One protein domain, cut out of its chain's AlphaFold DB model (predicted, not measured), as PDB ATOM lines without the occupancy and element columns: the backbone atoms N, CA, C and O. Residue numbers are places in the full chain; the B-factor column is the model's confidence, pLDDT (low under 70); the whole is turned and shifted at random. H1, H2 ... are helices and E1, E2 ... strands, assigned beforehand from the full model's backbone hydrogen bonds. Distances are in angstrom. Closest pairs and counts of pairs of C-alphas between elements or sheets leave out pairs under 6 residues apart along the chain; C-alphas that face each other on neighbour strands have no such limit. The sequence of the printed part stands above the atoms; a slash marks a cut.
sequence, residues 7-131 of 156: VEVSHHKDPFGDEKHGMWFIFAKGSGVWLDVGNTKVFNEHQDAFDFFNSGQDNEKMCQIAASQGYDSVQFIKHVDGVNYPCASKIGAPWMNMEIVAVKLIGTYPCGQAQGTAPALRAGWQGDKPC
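Overview. This is residues 7 to 131 of the 156 residues of the protein "Hypothetical protein" of Haptolina ericina (UniProt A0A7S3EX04). With little regular structure, this is a curled sheet of seven short strands, like part of a barrel, with H1 and H2 over one face near E4, and long loops. The printed part has 125 residues, 44 in named elements, class mixed: E1 E2 E3 E4 H1 H2 E5 E6 E7. The mixed sheet runs E4 E5 E6 E2 E1 E3 E7. It is compact, radius of gyration of the C-alphas 14.2 A, spanning 37 by 33 by 26 A.

Along the chain. Find C-alpha 7 at (164.623, 250.696, 392.181), beginning E1, residues 7 to 10; then E2, 24 to 27; E3, 34 to 36; E4, 40 to 43; H1, 46 to 53, 10.5 A; H2, 59 to 68, 14.2 A; E5, 73 to 76; E6, 99 to 102; E7, 121 to 123, ending at C-alpha 123 (157.831, 243.614, 388.177).

Arrangement. Parallel E4 and E5 have N 75 and O 41 2.8 A apart; with H1 and H2 between, they form a strand-helix-strand unit, its crossover right-handed. H1 and H2 touch on the same face, C-alphas of Phe 53 and Met 62 closest at 6.1 A; every O i to N i+4 pair is within hydrogen-bond range.

Size, cuts and confidence. The printed part has no cut; links E1 to E2, E5 to E6 and E6 to E7 are long; residues 15 to 16 are under pLDDT 70.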
ATOM      1  N   VAL A   7     164.328 249.504 392.979       98.00
ATOM      2  CA  VAL A   7     164.623 250.696 392.181       98.00
ATOM      3  C   VAL A   7     164.228 250.449 390.735       98.00
ATOM      4  O   VAL A   7     164.499 249.386 390.192       98.00
ATOM      5  N   GLU A   8     163.578 251.428 390.116       97.75
ATOM      6  CA  GLU A   8     163.150 251.327 388.723       97.75
ATOM      7  C   GLU A   8     164.328 251.567 387.776       97.75
ATOM      8  O   GLU A   8     165.046 252.565 387.904       97.75
ATOM      9  N   VAL A   9     164.545 250.642 386.847       97.94
ATOM     10  CA  VAL A   9     165.755 250.585 386.025       97.94
ATOM     11  C   VAL A   9     165.448 250.278 384.565       97.94
ATOM     12  O   VAL A   9     164.383 249.768 384.228       97.94
ATOM     13  N   SER A  10     166.402 250.569 383.688       96.38
ATOM     14  CA  SER A  10     166.409 250.131 382.296       96.38
ATOM     15  C   SER A  10     167.802 249.647 381.916       96.38
ATOM     16  O   SER A  10     168.797 250.220 382.358       96.38
ATOM     17  N   HIS A  11     167.856 248.619 381.076       95.00
ATOM     18  CA  HIS A  11     169.083 248.077 380.508       95.00
ATOM     19  C   HIS A  11     168.807 247.573 379.091       95.00
ATOM     20  O   HIS A  11     167.782 246.934 378.830       95.00
ATOM     21  N   HIS A  12     169.729 247.879 378.188       91.06
ATOM     22  CA  HIS A  12     169.846 247.228 376.895       91.06
ATOM     23  C   HIS A  12     170.944 246.188 377.038       91.06
ATOM     24  O   HIS A  12     172.011 246.554 377.522       91.06
ATOM     25  N   LYS A  13     170.690 244.938 376.629       86.62
ATOM     26  CA  LYS A  13     171.709 243.889 376.685       86.62
ATOM     27  C   LYS A  13     172.993 244.411 376.067       86.62
ATOM     28  O   LYS A  13     172.946 245.067 375.023       86.62
ATOM     29  N   ASP A  14     174.101 244.095 376.705       78.56
ATOM     30  CA  ASP A  14     175.396 244.590 376.286       78.56
ATOM     31  C   ASP A  14     175.662 244.274 374.793       78.56
ATOM     32  O   ASP A  14     175.686 243.098 374.396       78.56
ATOM     33  N   PRO A  15     175.809 245.304 373.935       65.50
ATOM     34  CA  PRO A  15     176.076 245.118 372.517       65.50
ATOM     35  C   PRO A  15     177.566 244.871 372.217       65.50
ATOM     36  O   PRO A  15     177.891 244.517 371.081       65.50
ATOM     37  N   PHE A  16     178.460 245.054 373.193       69.00
ATOM     38  CA  PHE A  16     179.917 245.008 373.046       69.00
ATOM     39  C   PHE A  16     180.548 243.713 373.583       69.00
ATOM     40  O   PHE A  16     181.639 243.338 373.146       69.00
ATOM     41  N   GLY A  17     179.839 242.964 374.431       70.56
ATOM     42  CA  GLY A  17     180.261 241.655 374.940       70.56
ATOM     43  C   GLY A  17     181.270 241.719 376.097       70.56
ATOM     44  O   GLY A  17     182.026 240.757 376.289       70.56
ATOM     45  N   ASP A  18     181.296 242.828 376.832       73.62
ATOM     46  CA  ASP A  18     182.132 243.144 377.994       73.62
ATOM     47  C   ASP A  18     181.347 243.277 379.325       73.62
ATOM     48  O   ASP A  18     181.919 243.621 380.357       73.62
ATOM     49  N   GLU A  19     180.062 242.902 379.360       83.00
ATOM     50  CA  GLU A  19     179.266 242.737 380.592       83.00
ATOM     51  C   GLU A  19     179.127 241.263 381.021       83.00
ATOM     52  O   GLU A  19     178.031 240.755 381.300       83.00
ATOM     53  N   LYS A  20     180.249 240.532 381.084       91.94
ATOM     54  CA  LYS A  20     180.256 239.133 381.570       91.94
ATOM     55  C   LYS A  20     180.159 239.042 383.091       91.94
ATOM     56  O   LYS A  20     179.765 238.005 383.629       91.94
ATOM     57  N   HIS A  21     180.516 240.127 383.772       93.75
ATOM     58  CA  HIS A  21     180.478 240.266 385.219       93.75
ATOM     59  C   HIS A  21     179.875 241.617 385.593       93.75
ATOM     60  O   HIS A  21     180.507 242.659 385.437       93.75
ATOM     61  N   GLY A  22     178.658 241.582 386.126       96.75
ATOM     62  CA  GLY A  22     177.846 242.769 386.340       96.75
ATOM     63  C   GLY A  22     176.837 242.978 385.216       96.75
ATOM     64  O   GLY A  22     176.971 242.445 384.117       96.75
ATOM     65  N   MET A  23     175.801 243.745 385.533       97.31
ATOM     66  CA  MET A  23     174.778 244.185 384.593       97.31
ATOM     67  C   MET A  23     174.498 245.655 384.856       97.31
ATOM     68  O   MET A  23     174.105 246.005 385.976       97.31
ATOM     69  N   TRP A  24     174.743 246.496 383.855       95.88
ATOM     70  CA  TRP A  24     174.699 247.948 383.997       95.88
ATOM     71  C   TRP A  24     173.313 248.502 383.686       95.88
ATOM     72  O   TRP A  24     172.758 248.323 382.607       95.88
ATOM     73  N   PHE A  25     172.739 249.206 384.647       96.62
ATOM     74  CA  PHE A  25     171.417 249.795 384.551       96.62
ATOM     75  C   PHE A  25     171.476 251.306 384.660       96.62
ATOM     76  O   PHE A  25     172.253 251.871 385.427       96.62
ATOM     77  N   ILE A  26     170.523 251.951 384.001       95.62
ATOM     78  CA  ILE A  26     170.198 253.351 384.236       95.62
ATOM     79  C   ILE A  26     168.939 253.429 385.082       95.62
ATOM     80  O   ILE A  26     167.971 252.708 384.833       95.62
ATOM     81  N   PHE A  27     168.919 254.335 386.056       96.38
ATOM     82  CA  PHE A  27     167.697 254.660 386.783       96.38
ATOM     83  C   PHE A  27     166.628 255.206 385.825       96.38
ATOM     84  O   PHE A  27     166.814 256.257 385.217       96.38
ATOM     85  N   ALA A  28     165.488 254.531 385.697       95.62
ATOM     86  CA  ALA A  28     164.505 254.858 384.666       95.62
ATOM     87  C   ALA A  28     163.079 254.782 385.214       95.62
ATOM     88  O   ALA A  28     162.461 253.723 385.222       95.62
ATOM     89  N   LYS A  29     162.539 255.926 385.657       93.81
ATOM     90  CA  LYS A  29     161.138 255.989 386.089       93.81
ATOM     91  C   LYS A  29     160.188 255.709 384.924       93.81
ATOM     92  O   LYS A  29     160.332 256.316 383.864       93.81
ATOM     93  N   GLY A  30     159.182 254.873 385.154       93.00
ATOM     94  CA  GLY A  30     158.198 254.468 384.152       93.00
ATOM     95  C   GLY A  30     158.650 253.338 383.222       93.00
ATOM     96  O   GLY A  30     157.943 253.064 382.254       93.00
ATOM     97  N   SER A  31     159.789 252.683 383.479       94.88
ATOM     98  CA  SER A  31     160.209 251.507 382.706       94.88
ATOM     99  C   SER A  31     159.361 250.268 383.010       94.88
ATOM    100  O   SER A  31     159.281 249.360 382.185       94.88
ATOM    101  N   GLY A  32     158.739 250.203 384.195       94.44
ATOM    102  CA  GLY A  32     158.028 249.015 384.676       94.44
ATOM    103  C   GLY A  32     158.942 247.836 385.036       94.44
ATOM    104  O   GLY A  32     158.441 246.772 385.407       94.44
ATOM    105  N   VAL A  33     160.263 248.020 384.959       97.44
ATOM    106  CA  VAL A  33     161.288 247.041 385.324       97.44
ATOM    107  C   VAL A  33     161.982 247.523 386.584       97.44
ATOM    108  O   VAL A  33     162.444 248.661 386.672       97.44
ATOM    109  N   TRP A  34     162.074 246.640 387.566       98.12
ATOM    110  CA  TRP A  34     162.604 246.972 388.876       98.12
ATOM    111  C   TRP A  34     163.780 246.065 389.226       98.12
ATOM    112  O   TRP A  34     163.788 244.885 388.887       98.12
ATOM    113  N   LEU A  35     164.751 246.614 389.945       98.56
ATOM    114  CA  LEU A  35     165.899 245.907 390.491       98.56
ATOM    115  C   LEU A  35     165.855 246.000 392.014       98.56
ATOM    116  O   LEU A  35     165.783 247.099 392.567       98.56
ATOM    117  N   ASP A  36     165.930 244.863 392.696       98.38
ATOM    118  CA  ASP A  36     166.322 244.832 394.102       98.38
ATOM    119  C   ASP A  36     167.831 245.078 394.197       98.38
ATOM    120  O   ASP A  36     168.637 244.255 393.760       98.38
ATOM    121  N   VAL A  37     168.221 246.237 394.736       98.38
ATOM    122  CA  VAL A  37     169.638 246.619 394.819       98.38
ATOM    123  C   VAL A  37     170.393 245.871 395.923       98.38
ATOM    124  O   VAL A  37     171.619 245.986 395.979       98.38
ATOM    125  N   GLY A  38     169.696 245.134 396.800       98.44
ATOM    126  CA  GLY A  38     170.294 244.342 397.877       98.44
ATOM    127  C   GLY A  38     171.259 245.144 398.756       98.44
ATOM    128  O   GLY A  38     171.020 246.318 399.061       98.44
ATOM    129  N   ASN A  39     172.369 244.531 399.164       98.69
ATOM    130  CA  ASN A  39     173.476 245.222 399.813       98.69
ATOM    131  C   ASN A  39     174.246 246.071 398.790       98.69
ATOM    132  O   ASN A  39     174.997 245.542 397.971       98.69
ATOM    133  N   THR A  40     174.079 247.393 398.840       98.69
ATOM    134  CA  THR A  40     174.609 248.298 397.817       98.69
ATOM    135  C   THR A  40     175.699 249.224 398.346       98.69
ATOM    136  O   THR A  40     175.662 249.669 399.497       98.69
ATOM    137  N   LYS A  41     176.653 249.571 397.480       98.62
ATOM    138  CA  LYS A  41     177.661 250.607 397.732       98.62
ATOM    139  C   LYS A  41     177.460 251.780 396.774       98.62
ATOM    140  O   LYS A  41     177.197 251.578 395.595       98.62
ATOM    141  N   VAL A  42     177.583 253.007 397.275       98.50
ATOM    142  CA  VAL A  42     177.395 254.232 396.483       98.50
ATOM    143  C   VAL A  42     178.719 254.979 396.366       98.50
ATOM    144  O   VAL A  42     179.382 255.209 397.379       98.50
ATOM    145  N   PHE A  43     179.047 255.395 395.148       98.31
ATOM    146  CA  PHE A  43     180.219 256.189 394.792       98.31
ATOM    147  C   PHE A  43     179.812 257.380 393.923       98.31
ATOM    148  O   PHE A  43     178.719 257.389 393.346       98.31
ATOM    149  N   ASN A  44     180.664 258.405 393.819       96.75
ATOM    150  CA  ASN A  44     180.383 259.469 392.858       96.75
ATOM    151  C   ASN A  44     180.627 258.965 391.431       96.75
ATOM    152  O   ASN A  44     179.794 259.211 390.564       96.75
ATOM    153  N   GLU A  45     181.726 258.244 391.218       96.44
ATOM    154  CA  GLU A  45     182.248 257.879 389.896       96.44
ATOM    155  C   GLU A  45     182.886 256.470 389.933       96.44
ATOM    156  O   GLU A  45     183.173 255.952 391.018       96.44
ATOM    157  N   HIS A  46     183.096 255.840 388.773       96.12
ATOM    158  CA  HIS A  46     183.842 254.589 388.609       96.12
ATOM    159  C   HIS A  46     185.212 254.615 389.297       96.12
ATOM    160  O   HIS A  46     185.538 253.665 390.005       96.12
ATOM    161  N   GLN A  47     185.983 255.700 389.181       97.25
ATOM    162  CA  GLN A  47     187.318 255.805 389.781       97.25
ATOM    163  C   GLN A  47     187.291 255.609 391.305       97.25
ATOM    164  O   GLN A  47     188.131 254.885 391.838       97.25
ATOM    165  N   ASP A  48     186.287 256.156 391.998       98.38
ATOM    166  CA  ASP A  48     186.125 255.957 393.444       98.38
ATOM    167  C   ASP A  48     185.914 254.465 393.782       98.38
ATOM    168  O   ASP A  48     186.424 253.959 394.787       98.38
ATOM    169  N   ALA A  49     185.144 253.749 392.953       98.25
ATOM    170  CA  ALA A  49     184.890 252.324 393.135       98.25
ATOM    171  C   ALA A  49     186.120 251.482 392.786       98.25
ATOM    172  O   ALA A  49     186.432 250.530 393.502       98.25
ATOM    173  N   PHE A  50     186.844 251.842 391.727       98.56
ATOM    174  CA  PHE A  50     188.087 251.183 391.341       98.56
ATOM    175  C   PHE A  50     189.142 251.275 392.436       98.56
ATOM    176  O   PHE A  50     189.781 250.265 392.738       98.56
ATOM    177  N   ASP A  51     189.273 252.443 393.064       98.50
ATOM    178  CA  ASP A  51     190.182 252.655 394.187       98.50
ATOM    179  C   ASP A  51     189.726 251.861 395.417       98.50
ATOM    180  O   ASP A  51     190.526 251.165 396.045       98.50
ATOM    181  N   PHE A  52     188.426 251.893 395.736       98.56
ATOM    182  CA  PHE A  52     187.866 251.169 396.881       98.56
ATOM    183  C   PHE A  52     188.020 249.646 396.760       98.56
ATOM    184  O   PHE A  52     188.368 248.976 397.732       98.56
ATOM    185  N   PHE A  53     187.758 249.090 395.576       98.44
ATOM    186  CA  PHE A  53     187.853 247.652 395.318       98.44
ATOM    187  C   PHE A  53     189.243 247.211 394.846       98.44
ATOM    188  O   PHE A  53     189.467 246.013 394.690       98.44
ATOM    189  N   ASN A  54     190.181 248.142 394.638       97.94
ATOM    190  CA  ASN A  54     191.502 247.874 394.068       97.94
ATOM    191  C   ASN A  54     191.416 247.065 392.752       97.94
ATOM    192  O   ASN A  54     192.132 246.078 392.538       97.94
ATOM    193  N   SER A  55     190.486 247.450 391.871       97.56
ATOM    194  CA  SER A  55     190.236 246.713 390.627       97.56
ATOM    195  C   SER A  55     191.232 247.068 389.521       97.56
ATOM    196  O   SER A  55     191.496 246.228 388.667       97.56
ATOM    197  N   GLY A  56     191.879 248.237 389.585       96.75
ATOM    198  CA  GLY A  56     192.832 248.692 388.565       96.75
ATOM    199  C   GLY A  56     192.155 249.214 387.295       96.75
ATOM    200  O   GLY A  56     192.637 248.927 386.207       96.75
ATOM    201  N   GLN A  57     191.054 249.960 387.447       95.38
ATOM    202  CA  GLN A  57     190.249 250.523 386.347       95.38
ATOM    203  C   GLN A  57     189.584 249.484 385.435       95.38
ATOM    204  O   GLN A  57     189.348 249.721 384.256       95.38
ATOM    205  N   ASP A  58     189.275 248.322 386.002       95.94
ATOM    206  CA  ASP A  58     188.599 247.226 385.318       95.94
ATOM    207  C   ASP A  58     187.208 247.026 385.936       95.94
ATOM    208  O   ASP A  58     187.084 246.764 387.140       95.94
ATOM    209  N   ASN A  59     186.176 247.177 385.103       95.19
ATOM    210  CA  ASN A  59     184.770 247.039 385.477       95.19
ATOM    211  C   ASN A  59     184.390 245.596 385.822       95.19
ATOM    212  O   ASN A  59     183.752 245.370 386.852       95.19
ATOM    213  N   GLU A  60     184.807 244.612 385.022       95.50
ATOM    214  CA  GLU A  60     184.494 243.206 385.294       95.50
ATOM    215  C   GLU A  60     185.153 242.767 386.608       95.50
ATOM    216  O   GLU A  60     184.507 242.175 387.479       95.50
ATOM    217  N   LYS A  61     186.423 243.137 386.804       97.75
ATOM    218  CA  LYS A  61     187.149 242.854 388.046       97.75
ATOM    219  C   LYS A  61     186.551 243.595 389.241       97.75
ATOM    220  O   LYS A  61     186.477 243.023 390.329       97.75
ATOM    221  N   MET A  62     186.093 244.838 389.068       98.25
ATOM    222  CA  MET A  62     185.362 245.569 390.109       98.25
ATOM    223  C   MET A  62     184.099 244.803 390.524       98.25
ATOM    224  O   MET A  62     183.901 244.578 391.718       98.25
ATOM    225  N   CYS A  63     183.280 244.357 389.566       98.25
ATOM    226  CA  CYS A  63     182.069 243.582 389.838       98.25
ATOM    227  C   CYS A  63     182.379 242.279 390.585       98.25
ATOM    228  O   CYS A  63     181.747 241.980 391.598       98.25
ATOM    229  N   GLN A  64     183.392 241.531 390.141       98.38
ATOM    230  CA  GLN A  64     183.816 240.287 390.792       98.38
ATOM    231  C   GLN A  64     184.256 240.515 392.247       98.38
ATOM    232  O   GLN A  64     183.816 239.797 393.151       98.38
ATOM    233  N   ILE A  65     185.099 241.525 392.495       98.62
ATOM    234  CA  ILE A  65     185.572 241.855 393.846       98.62
ATOM    235  C   ILE A  65     184.399 242.311 394.718       98.62
ATOM    236  O   ILE A  65     184.234 241.789 395.822       98.62
ATOM    237  N   ALA A  66     183.548 243.216 394.228       98.69
ATOM    238  CA  ALA A  66     182.366 243.677 394.951       98.69
ATOM    239  C   ALA A  66     181.436 242.511 395.335       98.69
ATOM    240  O   ALA A  66     181.035 242.398 396.497       98.69
ATOM    241  N   ALA A  67     181.161 241.599 394.397       98.62
ATOM    242  CA  ALA A  67     180.358 240.405 394.645       98.62
ATOM    243  C   ALA A  67     180.994 239.497 395.715       98.62
ATOM    244  O   ALA A  67     180.295 239.044 396.624       98.62
ATOM    245  N   SER A  68     182.317 239.280 395.661       98.56
ATOM    246  CA  SER A  68     183.056 238.493 396.665       98.56
ATOM    247  C   SER A  68     183.058 239.121 398.063       98.56
ATOM    248  O   SER A  68     183.136 238.409 399.061       98.56
ATOM    249  N   GLN A  69     182.918 240.447 398.145       98.56
ATOM    250  CA  GLN A  69     182.771 241.185 399.402       98.56
ATOM    251  C   GLN A  69     181.317 241.229 399.903       98.56
ATOM    252  O   GLN A  69     181.033 241.837 400.933       98.56
ATOM    253  N   GLY A  70     180.389 240.582 399.194       98.50
ATOM    254  CA  GLY A  70     178.992 240.469 399.597       98.50
ATOM    255  C   GLY A  70     178.110 241.648 399.186       98.50
ATOM    256  O   GLY A  70     176.997 241.758 399.700       98.50
ATOM    257  N   TYR A  71     178.559 242.516 398.276       98.81
ATOM    258  CA  TYR A  71     177.678 243.504 397.651       98.81
ATOM    259  C   TYR A  71     176.832 242.849 396.554       98.81
ATOM    260  O   TYR A  71     177.294 241.964 395.836       98.81
ATOM    261  N   ASP A  72     175.584 243.288 396.430       98.81
ATOM    262  CA  ASP A  72     174.661 242.907 395.356       98.81
ATOM    263  C   ASP A  72     174.661 243.941 394.229       98.81
ATOM    264  O   ASP A  72     174.422 243.603 393.067       98.81
ATOM    265  N   SER A  73     174.987 245.197 394.551       98.81
ATOM    266  CA  SER A  73     175.099 246.267 393.565       98.81
ATOM    267  C   SER A  73     176.084 247.371 393.952       98.81
ATOM    268  O   SER A  73     176.422 247.565 395.124       98.81
ATOM    269  N   VAL A  74     176.500 248.137 392.948       98.69
ATOM    270  CA  VAL A  74     177.238 249.397 393.092       98.69
ATOM    271  C   VAL A  74     176.483 250.500 392.342       98.69
ATOM    272  O   VAL A  74     175.801 250.227 391.359       98.69
ATOM    273  N   GLN A  75     176.539 251.740 392.830       98.56
ATOM    274  CA  GLN A  75     175.833 252.888 392.251       98.56
ATOM    275  C   GLN A  75     176.769 254.072 392.026       98.56
ATOM    276  O   GLN A  75     177.540 254.419 392.924       98.56
ATOM    277  N   PHE A  76     176.597 254.749 390.894       97.94
ATOM    278  CA  PHE A  76     177.336 255.945 390.500       97.94
ATOM    279  C   PHE A  76     176.376 257.124 390.343       97.94
ATOM    280  O   PHE A  76     175.444 257.099 389.538       97.94
ATOM    281  N   ILE A  77     176.572 258.155 391.169       96.19
ATOM    282  CA  ILE A  77     175.638 259.294 391.275       96.19
ATOM    283  C   ILE A  77     176.135 260.579 390.602       96.19
ATOM    284  O   ILE A  77     175.418 261.581 390.602       96.19
ATOM    285  N   LYS A  78     177.358 260.579 390.064       94.75
ATOM    286  CA  LYS A  78     177.970 261.691 389.320       94.75
ATOM    287  C   LYS A  78     178.784 261.181 388.122       94.75
ATOM    288  O   LYS A  78     179.846 261.720 387.830       94.75
ATOM    289  N   HIS A  79     178.307 260.125 387.460       92.12
ATOM    290  CA  HIS A  79     179.020 259.526 386.337       92.12
ATOM    291  C   HIS A  79     179.077 260.487 385.134       92.12
ATOM    292  O   HIS A  79     178.122 261.223 384.855       92.12
ATOM    293  N   VAL A  80     180.221 260.507 384.450       90.06
ATOM    294  CA  VAL A  80     180.480 261.315 383.255       90.06
ATOM    295  C   VAL A  80     180.661 260.366 382.083       90.06
ATOM    296  O   VAL A  80     181.664 259.669 382.015       90.06
ATOM    297  N   ASP A  81     179.742 260.413 381.123       85.56
ATOM    298  CA  ASP A  81     179.833 259.581 379.925       85.56
ATOM    299  C   ASP A  81     179.436 260.368 378.673       85.56
ATOM    300  O   ASP A  81     178.303 260.345 378.196       85.56
ATOM    301  N   GLY A  82     180.397 261.113 378.130       83.88
ATOM    302  CA  GLY A  82     180.192 261.879 376.902       83.88
ATOM    303  C   GLY A  82     180.093 261.020 375.638       83.88
ATOM    304  O   GLY A  82     179.700 261.547 374.597       83.88
ATOM    305  N   VAL A  83     180.455 259.734 375.709       84.75
ATOM    306  CA  VAL A  83     180.440 258.820 374.561       84.75
ATOM    307  C   VAL A  83     179.035 258.269 374.365       84.75
ATOM    308  O   VAL A  83     178.480 258.411 373.274       84.75
ATOM    309  N   ASN A  84     178.429 257.718 375.420       82.12
ATOM    310  CA  ASN A  84     177.067 257.188 375.356       82.12
ATOM    311  C   ASN A  84     176.000 258.277 375.559       82.12
ATOM    312  O   ASN A  84     174.882 258.142 375.057       82.12
ATOM    313  N   TYR A  85     176.344 259.405 376.200       84.38
ATOM    314  CA  TYR A  85     175.457 260.565 376.382       84.38
ATOM    315  C   TYR A  85     176.021 261.839 375.730       84.38
ATOM    316  O   TYR A  85     176.209 262.866 376.395       84.38
ATOM    317  N   PRO A  86     176.215 261.857 374.397       87.00
ATOM    318  CA  PRO A  86     176.816 262.994 373.694       87.00
ATOM    319  C   PRO A  86     175.960 264.270 373.757       87.00
ATOM    320  O   PRO A  86     176.433 265.366 373.450       87.00
ATOM    321  N   CYS A  87     174.685 264.158 374.145       85.12
ATOM    322  CA  CYS A  87     173.795 265.296 374.348       85.12
ATOM    323  C   CYS A  87     174.020 266.035 375.678       85.12
ATOM    324  O   CYS A  87     173.591 267.184 375.777       85.12
ATOM    325  N   ALA A  88     174.700 265.434 376.664       86.19
ATOM    326  CA  ALA A  88     174.876 266.014 377.999       86.19
ATOM    327  C   ALA A  88     175.580 267.381 377.950       86.19
ATOM    328  O   ALA A  88     175.113 268.353 378.547       86.19
ATOM    329  N   SER A  89     176.632 267.492 377.135       83.62
ATOM    330  CA  SER A  89     177.384 268.739 376.940       83.62
ATOM    331  C   SER A  89     176.528 269.869 376.358       83.62
ATOM    332  O   SER A  89     176.654 271.017 376.778       83.62
ATOM    333  N   LYS A  90     175.606 269.553 375.436       88.06
ATOM    334  CA  LYS A  90     174.736 270.544 374.773       88.06
ATOM    335  C   LYS A  90     173.753 271.207 375.729       88.06
ATOM    336  O   LYS A  90     173.354 272.342 375.490       88.06
ATOM    337  N   ILE A  91     173.353 270.500 376.781       90.06
ATOM    338  CA  ILE A  91     172.423 271.003 377.796       90.06
ATOM    339  C   ILE A  91     173.140 271.444 379.079       90.06
ATOM    340  O   ILE A  91     172.481 271.780 380.057       90.06
ATOM    341  N   GLY A  92     174.480 271.430 379.088       88.06
ATOM    342  CA  GLY A  92     175.277 271.757 380.268       88.06
ATOM    343  C   GLY A  92     175.033 270.810 381.444       88.06
ATOM    344  O   GLY A  92     175.225 271.211 382.590       88.06
ATOM    345  N   ALA A  93     174.580 269.580 381.181       88.00
ATOM    346  CA  ALA A  93     174.433 268.569 382.215       88.00
ATOM    347  C   ALA A  93     175.837 268.090 382.598       88.00
ATOM    348  O   ALA A  93     176.533 267.542 381.740       88.00
ATOM    349  N   PRO A  94     176.278 268.316 383.848       87.19
ATOM    350  CA  PRO A  94     177.622 267.933 384.237       87.19
ATOM    351  C   PRO A  94     177.744 266.409 384.253       87.19
ATOM    352  O   PRO A  94     178.704 265.875 383.708       87.19
ATOM    353  N   TRP A  95     176.740 265.719 384.802       89.38
ATOM    354  CA  TRP A  95     176.702 264.268 384.994       89.38
ATOM    355  C   TRP A  95     175.540 263.668 384.206       89.38
ATOM    356  O   TRP A  95     174.525 264.337 383.979       89.38
ATOM    357  N   MET A  96     175.671 262.401 383.823       88.00
ATOM    358  CA  MET A  96     174.531 261.644 383.317       88.00
ATOM    359  C   MET A  96     173.563 261.275 384.452       88.00
ATOM    360  O   MET A  96     173.716 261.679 385.608       88.00
ATOM    361  N   ASN A  97     172.518 260.527 384.106       88.25
ATOM    362  CA  ASN A  97     171.595 259.949 385.078       88.25
ATOM    363  C   ASN A  97     172.325 258.978 386.036       88.25
ATOM    364  O   ASN A  97     173.492 258.655 385.840       88.25
ATOM    365  N   MET A  98     171.645 258.491 387.075       93.31
ATOM    366  CA  MET A  98     172.225 257.488 387.965       93.31
ATOM    367  C   MET A  98     172.459 256.169 387.234       93.31
ATOM    368  O   MET A  98     171.530 255.610 386.643       93.31
ATOM    369  N   GLU A  99     173.670 255.650 387.379       95.88
ATOM    370  CA  GLU A  99     174.063 254.339 386.891       95.88
ATOM    371  C   GLU A  99     174.166 253.357 388.063       95.88
ATOM    372  O   GLU A  99     174.640 253.694 389.153       95.88
ATOM    373  N   ILE A 100     173.646 252.152 387.869       98.12
ATOM    374  CA  ILE A 100     173.534 251.114 388.890       98.12
ATOM    375  C   ILE A 100     174.024 249.815 388.271       98.12
ATOM    376  O   ILE A 100     173.438 249.351 387.303       98.12
ATOM    377  N   VAL A 101     175.045 249.189 388.841       97.94
ATOM    378  CA  VAL A 101     175.526 247.885 388.382       97.94
ATOM    379  C   VAL A 101     175.119 246.801 389.370       97.94
ATOM    380  O   VAL A 101     175.474 246.853 390.549       97.94
ATOM    381  N   ALA A 102     174.357 245.809 388.909       98.50
ATOM    382  CA  ALA A 102     174.048 244.619 389.696       98.50
ATOM    383  C   ALA A 102     175.205 243.622 389.552       98.50
ATOM    384  O   ALA A 102     175.287 242.887 388.571       98.50
ATOM    385  N   VAL A 103     176.124 243.607 390.520       98.50
ATOM    386  CA  VAL A 103     177.453 242.973 390.378       98.50
ATOM    387  C   VAL A 103     177.425 241.442 390.339       98.50
ATOM    388  O   VAL A 103     178.420 240.811 389.993       98.50
ATOM    389  N   LYS A 104     176.285 240.839 390.693       98.12
ATOM    390  CA  LYS A 104     176.046 239.386 390.635       98.12
ATOM    391  C   LYS A 104     175.265 238.945 389.393       98.12
ATOM    392  O   LYS A 104     175.070 237.747 389.210       98.12
ATOM    393  N   LEU A 105     174.788 239.888 388.582       97.81
ATOM    394  CA  LEU A 105     174.096 239.601 387.325       97.81
ATOM    395  C   LEU A 105     175.081 239.636 386.152       97.81
ATOM    396  O   LEU A 105     176.235 240.032 386.309       97.81
ATOM    397  N   ILE A 106     174.620 239.193 384.986       96.31
ATOM    398  CA  ILE A 106     175.397 239.137 383.745       96.31
ATOM    399  C   ILE A 106     174.642 239.924 382.670       96.31
ATOM    400  O   ILE A 106     173.616 239.448 382.177       96.31
ATOM    401  N   GLY A 107     175.141 241.107 382.310       95.69
ATOM    402  CA  GLY A 107     174.475 242.037 381.389       95.69
ATOM    403  C   GLY A 107     174.534 241.660 379.912       95.69
ATOM    404  O   GLY A 107     173.731 242.136 379.112       95.69
ATOM    405  N   THR A 108     175.369 240.689 379.533       94.38
ATOM    406  CA  THR A 108     175.241 240.042 378.212       94.38
ATOM    407  C   THR A 108     173.860 239.386 378.019       94.38
ATOM    408  O   THR A 108     173.403 239.207 376.886       94.38
ATOM    409  N   TYR A 109     173.168 239.035 379.112       94.44
ATOM    410  CA  TYR A 109     171.817 238.488 379.074       94.44
ATOM    411  C   TYR A 109     170.797 239.533 379.553       94.44
ATOM    412  O   TYR A 109     170.886 239.991 380.692       94.44
ATOM    413  N   PRO A 110     169.740 239.832 378.775       94.38
ATOM    414  CA  PRO A 110     168.729 240.824 379.161       94.38
ATOM    415  C   PRO A 110     167.999 240.457 380.463       94.38
ATOM    416  O   PRO A 110     167.476 241.336 381.144       94.38
ATOM    417  N   CYS A 111     167.979 239.171 380.830       96.50
ATOM    418  CA  CYS A 111     167.364 238.659 382.056       96.50
ATOM    419  C   CYS A 111     168.353 238.491 383.226       96.50
ATOM    420  O   CYS A 111     168.003 237.871 384.234       96.50
ATOM    421  N   GLY A 112     169.579 239.011 383.089       96.06
ATOM    422  CA  GLY A 112     170.623 239.027 384.116       96.06
ATOM    423  C   GLY A 112     171.332 237.696 384.366       96.06
ATOM    424  O   GLY A 112     172.166 237.621 385.264       96.06
ATOM    425  N   GLN A 113     171.006 236.647 383.607       95.50
ATOM    426  CA  GLN A 113     171.609 235.314 383.691       95.50
ATOM    427  C   GLN A 113     171.315 234.497 382.422       95.50
ATOM    428  O   GLN A 113     170.394 234.817 381.670       95.50
ATOM    429  N   ALA A 114     172.073 233.419 382.202       92.88
ATOM    430  CA  ALA A 114     171.997 232.621 380.974       92.88
ATOM    431  C   ALA A 114     170.677 231.845 380.799       92.88
ATOM    432  O   ALA A 114     170.248 231.614 379.670       92.88
ATOM    433  N   GLN A 115     170.033 231.425 381.894       93.06
ATOM    434  CA  GLN A 115     168.747 230.726 381.859       93.06
ATOM    435  C   GLN A 115     167.757 231.321 382.860       93.06
ATOM    436  O   GLN A 115     168.086 231.536 384.024       93.06
ATOM    437  N   GLY A 116     166.510 231.513 382.432       93.81
ATOM    438  CA  GLY A 116     165.449 232.057 383.280       93.81
ATOM    439  C   GLY A 116     165.648 233.538 383.609       93.81
ATOM    440  O   GLY A 116     166.310 234.270 382.879       93.81
ATOM    441  N   THR A 117     165.044 233.987 384.707       96.31
ATOM    442  CA  THR A 117     165.080 235.387 385.146       96.31
ATOM    443  C   THR A 117     165.812 235.511 386.470       96.31
ATOM    444  O   THR A 117     165.512 234.779 387.414       96.31
ATOM    445  N   ALA A 118     166.755 236.451 386.541       97.38
ATOM    446  CA  ALA A 118     167.442 236.769 387.781       97.38
ATOM    447  C   ALA A 118     166.433 237.194 388.869       97.38
ATOM    448  O   ALA A 118     165.641 238.105 388.626       97.38
ATOM    449  N   PRO A 119     166.464 236.611 390.085       96.75
ATOM    450  CA  PRO A 119     165.508 236.938 391.153       96.75
ATOM    451  C   PRO A 119     165.535 238.400 391.616       96.75
ATOM    452  O   PRO A 119     164.551 238.888 392.174       96.75
ATOM    453  N   ALA A 120     166.659 239.088 391.392       97.81
ATOM    454  CA  ALA A 120     166.810 240.513 391.669       97.81
ATOM    455  C   ALA A 120     165.972 241.389 390.722       97.81
ATOM    456  O   ALA A 120     165.676 242.532 391.062       97.81
ATOM    457  N   LEU A 121     165.560 240.866 389.561       98.06
ATOM    458  CA  LEU A 121     164.631 241.544 388.664       98.06
ATOM    459  C   LEU A 121     163.195 241.358 389.160       98.06
ATOM    460  O   LEU A 121     162.742 240.259 389.489       98.06
ATOM    461  N   ARG A 122     162.464 242.465 389.209       97.69
ATOM    462  CA  ARG A 122     161.135 242.590 389.806       97.69
ATOM    463  C   ARG A 122     160.187 243.309 388.847       97.69
ATOM    464  O   ARG A 122     160.611 244.049 387.961       97.69
ATOM    465  N   ALA A 123     158.892 243.084 389.030       95.88
ATOM    466  CA  ALA A 123     157.831 243.614 388.177       95.88
ATOM    467  C   ALA A 123     156.655 244.139 389.012       95.88
ATOM    468  O   ALA A 123     156.615 243.955 390.226       95.88
ATOM    469  N   GLY A 124     155.670 244.758 388.361       92.25
ATOM    470  CA  GLY A 124     154.475 245.265 389.037       92.25
ATOM    471  C   GLY A 124     154.656 246.661 389.630       92.25
ATOM    472  O   GLY A 124     155.570 247.405 389.263       92.25
ATOM    473  N   TRP A 125     153.744 247.044 390.523       91.38
ATOM    474  CA  TRP A 125     153.773 248.367 391.141       91.38
ATOM    475  C   TRP A 125     154.861 248.387 392.212       91.38
ATOM    476  O   TRP A 125     154.761 247.686 393.214       91.38
ATOM    477  N   GLN A 126     155.909 249.187 391.995       93.62
ATOM    478  CA  GLN A 126     157.073 249.255 392.892       93.62
ATOM    479  C   GLN A 126     157.809 247.909 393.057       93.62
ATOM    480  O   GLN A 126     158.416 247.657 394.096       93.62
ATOM    481  N   GLY A 127     157.763 247.045 392.035       94.94
ATOM    482  CA  GLY A 127     158.444 245.743 392.021       94.94
ATOM    483  C   GLY A 127     157.859 244.695 392.979       94.94
ATOM    484  O   GLY A 127     158.559 243.767 393.406       94.94
ATOM    485  N   ASP A 128     156.579 244.826 393.337       94.81
ATOM    486  CA  ASP A 128     155.884 243.935 394.268       94.81
ATOM    487  C   ASP A 128     155.698 242.501 393.740       94.81
ATOM    488  O   ASP A 128     155.456 241.580 394.526       94.81
ATOM    489  N   LYS A 129     155.875 242.268 392.436       95.50
ATOM    490  CA  LYS A 129     155.769 240.950 391.799       95.50
ATOM    491  C   LYS A 129     157.129 240.393 391.362       95.50
ATOM    492  O   LYS A 129     158.044 241.158 391.045       95.50
ATOM    493  N   PRO A 130     157.276 239.056 391.310       95.00
ATOM    494  CA  PRO A 130     158.374 238.428 390.585       95.00
ATOM    495  C   PRO A 130     158.376 238.866 389.116       95.00
ATOM    496  O   PRO A 130     157.312 238.997 388.508       95.00
ATOM    497  N   CYS A 131     159.562 239.076 388.550       95.94
ATOM    498  CA  CYS A 131     159.715 239.307 387.120       95.94
ATOM    499  C   CYS A 131     159.733 237.980 386.357       95.94
ATOM    500  O   CYS A 131     160.427 237.041 386.747       95.94
TER     501      CYS A 131